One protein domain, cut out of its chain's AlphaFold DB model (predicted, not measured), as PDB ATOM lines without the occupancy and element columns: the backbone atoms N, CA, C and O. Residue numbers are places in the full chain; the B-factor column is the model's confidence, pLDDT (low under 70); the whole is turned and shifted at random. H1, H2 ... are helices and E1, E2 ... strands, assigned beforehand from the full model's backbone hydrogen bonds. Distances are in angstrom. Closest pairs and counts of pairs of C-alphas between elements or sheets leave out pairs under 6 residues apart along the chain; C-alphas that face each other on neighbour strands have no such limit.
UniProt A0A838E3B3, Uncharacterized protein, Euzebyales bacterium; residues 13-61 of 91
ATOM      1  N   GLU A  13      54.802 131.482  83.032       70.06
ATOM      2  CA  GLU A  13      56.207 131.333  82.622       70.06
ATOM      3  C   GLU A  13      56.620 129.857  82.587       70.06
ATOM      4  O   GLU A  13      57.180 129.397  81.597       70.06
ATOM      5  N   TRP A  14      56.254 129.083  83.616       67.44
ATOM      6  CA  TRP A  14      56.525 127.645  83.639       67.44
ATOM      7  C   TRP A  14      55.779 126.876  82.541       67.44
ATOM      8  O   TRP A  14      56.362 125.989  81.935       67.44
ATOM      9  N   LEU A  15      54.518 127.215  82.246       69.44
ATOM     10  CA  LEU A  15      53.760 126.593  81.148       69.44
ATOM     11  C   LEU A  15      54.298 126.964  79.758       69.44
ATOM     12  O   LEU A  15      54.049 126.234  78.802       69.44
ATOM     13  N   ASN A  16      54.992 128.098  79.647       66.38
ATOM     14  CA  ASN A  16      55.637 128.539  78.415       66.38
ATOM     15  C   ASN A  16      56.969 127.798  78.197       66.38
ATOM     16  O   ASN A  16      57.276 127.388  77.088       66.38
ATOM     17  N   ASP A  17      57.723 127.545  79.269       69.62
ATOM     18  CA  ASP A  17      59.012 126.841  79.192       69.62
ATOM     19  C   ASP A  17      58.871 125.305  79.255       69.62
ATOM     20  O   ASP A  17      59.684 124.554  78.723       69.62
ATOM     21  N   THR A  18      57.823 124.799  79.910       69.44
ATOM     22  CA  THR A  18      57.585 123.366  80.119       69.44
ATOM     23  C   THR A  18      56.249 122.941  79.525       69.44
ATOM     24  O   THR A  18      55.186 123.262  80.056       69.44
ATOM     25  N   MET A  19      56.298 122.127  78.464       70.50
ATOM     26  CA  MET A  19      55.096 121.514  77.899       70.50
ATOM     27  C   MET A  19      54.441 120.582  78.938       70.50
ATOM     28  O   MET A  19      55.052 119.588  79.345       70.50
ATOM     29  N   PRO A  20      53.195 120.846  79.365       69.06
ATOM     30  CA  PRO A  20      52.517 119.987  80.321       69.06
ATOM     31  C   PRO A  20      52.155 118.647  79.671       69.06
ATOM     32  O   PRO A  20      51.453 118.590  78.663       69.06
ATOM     33  N   THR A  21      52.596 117.552  80.287       70.38
ATOM     34  CA  THR A  21      52.340 116.180  79.815       70.38
ATOM     35  C   THR A  21      51.103 115.535  80.443       70.38
ATOM     36  O   THR A  21      50.740 114.424  80.065       70.38
ATOM     37  N   PHE A  22      50.437 116.207  81.389       67.19
ATOM     38  CA  PHE A  22      49.271 115.684  82.106       67.19
ATOM     39  C   PHE A  22      47.961 116.226  81.509       67.19
ATOM     40  O   PHE A  22      47.610 117.385  81.758       67.19
ATOM     41  N   PRO A  23      47.203 115.420  80.743       68.56
ATOM     42  CA  PRO A  23      45.933 115.859  80.187       68.56
ATOM     43  C   PRO A  23      44.802 115.718  81.215       68.56
ATOM     44  O   PRO A  23      44.321 114.624  81.493       68.56
ATOM     45  N   GLY A  24      44.346 116.846  81.764       74.31
ATOM     46  CA  GLY A  24      43.087 116.914  82.522       74.31
ATOM     47  C   GLY A  24      41.846 117.111  81.641       74.31
ATOM     48  O   GLY A  24      40.730 117.107  82.145       74.31
ATOM     49  N   GLY A  25      42.039 117.326  80.335       82.81
ATOM     50  CA  GLY A  25      40.985 117.605  79.359       82.81
ATOM     51  C   GLY A  25      40.759 116.467  78.352       82.81
ATOM     52  O   GLY A  25      41.411 115.425  78.445       82.81
ATOM     53  N   PRO A  26      39.869 116.679  77.364       86.38
ATOM     54  CA  PRO A  26      39.524 115.686  76.337       86.38
ATOM     55  C   PRO A  26      40.662 115.371  75.360       86.38
ATOM     56  O   PRO A  26      40.660 114.308  74.749       86.38
ATOM     57  N   TYR A  27      41.645 116.265  75.229       88.62
ATOM     58  CA  TYR A  27      42.815 116.072  74.378       88.62
ATOM     59  C   TYR A  27      44.108 116.235  75.183       88.62
ATOM     60  O   TYR A  27      44.188 117.069  76.090       88.62
ATOM     61  N   ARG A  28      45.134 115.467  74.817       87.75
ATOM     62  CA  ARG A  28      46.501 115.545  75.340       87.75
ATOM     63  C   ARG A  28      47.440 116.190  74.331       87.75
ATOM     64  O   ARG A  28      47.297 115.950  73.138       87.75
ATOM     65  N   LEU A  29      48.393 116.995  74.803       86.44
ATOM     66  CA  LEU A  29      49.431 117.555  73.936       86.44
ATOM     67  C   LEU A  29      50.383 116.444  73.478       86.44
ATOM     68  O   LEU A  29      50.831 115.630  74.285       86.44
ATOM     69  N   VAL A  30      50.675 116.436  72.182       85.81
ATOM     70  CA  VAL A  30      51.675 115.571  71.539       85.81
ATOM     71  C   VAL A  30      52.898 116.393  71.157       85.81
ATOM     72  O   VAL A  30      54.026 115.959  71.373       85.81
ATOM     73  N   GLU A  31      52.660 117.602  70.654       82.81
ATOM     74  CA  GLU A  31      53.679 118.558  70.240       82.81
ATOM     75  C   GLU A  31      53.266 119.956  70.705       82.81
ATOM     76  O   GLU A  31      52.097 120.336  70.590       82.81
ATOM     77  N   GLY A  32      54.222 120.700  71.254       75.00
ATOM     78  CA  GLY A  32      54.019 122.037  71.800       75.00
ATOM     79  C   GLY A  32      55.054 123.012  71.262       75.00
ATOM     80  O   GLY A  32      55.853 123.528  72.037       75.00
ATOM     81  N   ASP A  33      55.060 123.242  69.949       82.75
ATOM     82  CA  ASP A  33      55.809 124.347  69.357       82.75
ATOM     83  C   ASP A  33      55.016 125.643  69.581       82.75
ATOM     84  O   ASP A  33      54.104 125.997  68.831       82.75
ATOM     85  N   LEU A  34      55.345 126.351  70.661       79.19
ATOM     86  CA  LEU A  34      54.656 127.584  71.040       79.19
ATOM     87  C   LEU A  34      54.893 128.748  70.065       79.19
ATOM     88  O   LEU A  34      54.223 129.772  70.187       79.19
ATOM     89  N   GLU A  35      55.806 128.605  69.103       80.81
ATOM     90  CA  GLU A  35      56.041 129.603  68.061       80.81
ATOM     91  C   GLU A  35      55.163 129.348  66.830       80.81
ATOM     92  O   GLU A  35      54.656 130.301  66.236       80.81
ATOM     93  N   ASN A  36      54.941 128.078  66.470       84.75
ATOM     94  CA  ASN A  36      54.268 127.712  65.219       84.75
ATOM     95  C   ASN A  36      52.919 127.007  65.417       84.75
ATOM     96  O   ASN A  36      51.917 127.391  64.800       84.75
ATOM     97  N   GLN A  37      52.872 125.949  66.232       87.81
ATOM     98  CA  GLN A  37      51.688 125.102  66.366       87.81
ATOM     99  C   GLN A  37      51.695 124.187  67.599       87.81
ATOM    100  O   GLN A  37      52.720 123.705  68.071       87.81
ATOM    101  N   VAL A  38      50.497 123.822  68.047       89.75
ATOM    102  CA  VAL A  38      50.280 122.786  69.059       89.75
ATOM    103  C   VAL A  38      49.453 121.656  68.460       89.75
ATOM    104  O   VAL A  38      48.345 121.887  67.976       89.75
ATOM    105  N   ILE A  39      49.960 120.426  68.546       90.44
ATOM    106  CA  ILE A  39      49.240 119.216  68.128       90.44
ATOM    107  C   ILE A  39      48.720 118.494  69.364       90.44
ATOM    108  O   ILE A  39      49.452 118.270  70.335       90.44
ATOM    109  N   LYS A  40      47.446 118.105  69.322       90.50
ATOM    110  CA  LYS A  40      46.791 117.345  70.381       90.50
ATOM    111  C   LYS A  40      46.080 116.115  69.828       90.50
ATOM    112  O   LYS A  40      45.512 116.155  68.742       90.50
ATOM    113  N   GLU A  41      46.056 115.054  70.621       91.19
ATOM    114  CA  GLU A  41      45.349 113.798  70.340       91.19
ATOM    115  C   GLU A  41      44.318 113.518  71.441       91.19
ATOM    116  O   GLU A  41      44.454 114.066  72.540       91.19
ATOM    117  N   PRO A  42      43.290 112.688  71.192       91.31
ATOM    118  CA  PRO A  42      42.356 112.245  72.215       91.31
ATOM    119  C   PRO A  42      43.052 111.742  73.483       91.31
ATOM    120  O   PRO A  42      44.080 111.059  73.447       91.31
ATOM    121  N   ASN A  43      42.486 112.107  74.629       88.06
ATOM    122  CA  ASN A  43      42.883 111.579  75.922       88.06
ATOM    123  C   ASN A  43      41.989 110.390  76.285       88.06
ATOM    124  O   ASN A  43      40.842 110.583  76.684       88.06
ATOM    125  N   ASP A  44      42.541 109.179  76.235       83.38
ATOM    126  CA  ASP A  44      41.826 107.947  76.607       83.38
ATOM    127  C   ASP A  44      41.316 107.956  78.061       83.38
ATOM    128  O   ASP A  44      40.391 107.225  78.405       83.38
ATOM    129  N   ASN A  45      41.897 108.800  78.923       84.88
ATOM    130  CA  ASN A  45      41.494 108.961  80.322       84.88
ATOM    131  C   ASN A  45      40.500 110.116  80.541       84.88
ATOM    132  O   ASN A  45      40.304 110.558  81.677       84.88
ATOM    133  N   TRP A  46      39.899 110.653  79.477       83.44
ATOM    134  CA  TRP A  46      38.904 111.711  79.591       83.44
ATOM    135  C   TRP A  46      37.644 111.212  80.310       83.44
ATOM    136  O   TRP A  46      37.013 110.240  79.909       83.44
ATOM    137  N   TYR A  47      37.270 111.910  81.382       82.50
ATOM    138  CA  TYR A  47      36.142 111.566  82.254       82.50
ATOM    139  C   TYR A  47      34.899 112.439  82.011       82.50
ATOM    140  O   TYR A  47      33.949 112.400  82.796       82.50
ATOM    141  N   GLY A  48      34.913 113.285  80.977       81.75
ATOM    142  CA  GLY A  48      33.774 114.132  80.644       81.75
ATOM    143  C   GLY A  48      32.625 113.352  80.018       81.75
ATOM    144  O   GLY A  48      32.787 112.240  79.527       81.75
ATOM    145  N   GLN A  49      31.441 113.962  80.040       82.56
ATOM    146  CA  GLN A  49      30.230 113.359  79.476       82.56
ATOM    147  C   GLN A  49      30.208 113.410  77.944       82.56
ATOM    148  O   GLN A  49      29.583 112.558  77.320       82.56
ATOM    149  N   GLU A  50      30.884 114.398  77.354       86.12
ATOM    150  CA  GLU A  50      30.933 114.572  75.906       86.12
ATOM    151  C   GLU A  50      32.049 113.706  75.299       86.12
ATOM    152  O   GLU A  50      33.201 113.809  75.754       86.12
ATOM    153  N   PRO A  51      31.738 112.871  74.289       81.62
ATOM    154  CA  PRO A  51      32.744 112.091  73.589       81.62
ATOM    155  C   PRO A  51      33.694 112.992  72.796       81.62
ATOM    156  O   PRO A  51      33.315 114.024  72.244       81.62
ATOM    157  N   VAL A  52      34.948 112.558  72.703       87.62
ATOM    158  CA  VAL A  52      35.928 113.160  71.799       87.62
ATOM    159  C   VAL A  52      35.615 112.691  70.380       87.62
ATOM    160  O   VAL A  52      35.467 111.494  70.151       87.62
ATOM    161  N   THR A  53      35.478 113.625  69.439       89.75
ATOM    162  CA  THR A  53      35.052 113.327  68.060       89.75
ATOM    163  C   THR A  53      36.149 113.501  67.014       89.75
ATOM    164  O   THR A  53      35.976 113.030  65.894       89.75
ATOM    165  N   LEU A  54      37.256 114.172  67.350       90.00
ATOM    166  CA  LEU A  54      38.381 114.389  66.440       90.00
ATOM    167  C   LEU A  54      39.538 113.465  66.807       90.00
ATOM    168  O   LEU A  54      39.914 113.391  67.973       90.00
ATOM    169  N   ASP A  55      40.154 112.841  65.806       91.69
ATOM    170  CA  ASP A  55      41.356 112.020  66.000       91.69
ATOM    171  C   ASP A  55      42.600 112.875  66.283       91.69
ATOM    172  O   ASP A  55      43.546 112.441  66.938       91.69
ATOM    173  N   THR A  56      42.630 114.110  65.781       91.69
ATOM    174  CA  THR A  56      43.741 115.045  65.973       91.69
ATOM    175  C   THR A  56      43.221 116.473  65.940       91.69
ATOM    176  O   THR A  56      42.417 116.837  65.085       91.69
ATOM    177  N   LEU A  57      43.706 117.294  66.866       90.94
ATOM    178  CA  LEU A  57      43.447 118.725  66.917       90.94
ATOM    179  C   LEU A  57      44.766 119.474  66.715       90.94
ATOM    180  O   LEU A  57      45.651 119.411  67.568       90.94
ATOM    181  N   VAL A  58      44.874 120.203  65.607       92.56
ATOM    182  CA  VAL A  58      46.028 121.057  65.299       92.56
ATOM    183  C   VAL A  58      45.638 122.510  65.532       92.56
ATOM    184  O   VAL A  58      44.727 123.030  64.894       92.56
ATOM    185  N   ILE A  59      46.326 123.174  66.457       90.62
ATOM    186  CA  ILE A  59      46.160 124.601  66.733       90.62
ATOM    187  C   ILE A  59      47.372 125.313  66.147       90.62
ATOM    188  O   ILE A  59      48.458 125.243  66.714       90.62
ATOM    189  N   ARG A  60      47.192 125.984  65.011       90.56
ATOM    190  CA  ARG A  60      48.242 126.788  64.376       90.56
ATOM    191  C   ARG A  60      48.205 128.221  64.897       90.56
ATOM    192  O   ARG A  60      47.128 128.812  64.992       90.56
ATOM    193  N   PHE A  61      49.371 128.798  65.168       89.19
ATOM    194  CA  PHE A  61      49.491 130.212  65.505       89.19
ATOM    195  C   PHE A  61      49.664 131.040  64.234       89.19
ATOM    196  O   PHE A  61      50.702 131.020  63.578       89.19
TER     197      PHE A  61
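This is residues 13 to 61 of the 91 residues of an uncharacterized protein of Euzebyales bacterium (UniProt A0A838E3B3). A small sheet of three strands, a meander in which each strand is the antiparallel neighbour of the one before, makes the body, with the short helix H1 set off from it beyond the E1 edge, near the end where E1 turns into E2. At the opposite end of the sheet a long loop, residues 43 to 56, swings out and returns to E3, while residues 18 to 26 lead from H1 back along the E1 edge. The printed part has 49 residues with one named helix and three named strands, in the order H1, E1, E2, E3; the sheet's order is E1, E2, E3, all antiparallel. The class is mixed, helices and strands, though under half of the residues are in named elements. The whole is only just compact, close to loose, with a radius of gyration of the C-alphas of 11.4 A, and elongated, spanning 31 by 20 by 12 A.

H1 is residues 13 to 17, 6.3 A from first to last C-alpha, and begins with C-alpha 13 at (56.207, 131.333, 82.622). E1, residues 27 to 33, is the longest strand by residues and measures 16.2 A; its C-alpha 27 is at (42.815, 116.072, 74.378). E2, residues 37 to 42, measures 16.9 A. E3, residues 57 to 60, measures 9.7 A and ends with C-alpha 60 at (48.242, 126.788, 64.376).

E2 is the inner strand of the sheet, and E1 and E3 are its edge strands. E1 and E2 form a hairpin, antiparallel with 159 degrees between their directions. C-alphas 29 and 40 face each other at 4.4 A, and N 28 and O 41, at 2.8 A, and N 39 and O 31, at 3.0 A, are within hydrogen-bond range. E2 and E3 also form a hairpin, antiparallel at 171 degrees. C-alphas 37 and 60 face each other at 4.3 A, and N 40 and O 57, at 2.8 A, are within hydrogen-bond range. The closest C-alphas of E1 and E3 are those of Tyr 27 and Leu 57, 7.9 A apart. H1 is not on the sheet, with 2 pairs of C-alphas within 10 A, and is apart from E2 and E3. In H1 every O i to N i+4 pair is within hydrogen-bond range.

The two C-alphas farthest apart are those of Glu 35 and Gln 49, 32.6 A. The printed part has no cut. The link from E1 to E2 is tight, that from H1 to E1 is short, and that from E2 to E3, with 14 residues, is long. The mean pLDDT of the printed part is 82.4; residues 14 to 18, residue 20 and residues 22 to 23 are under 70.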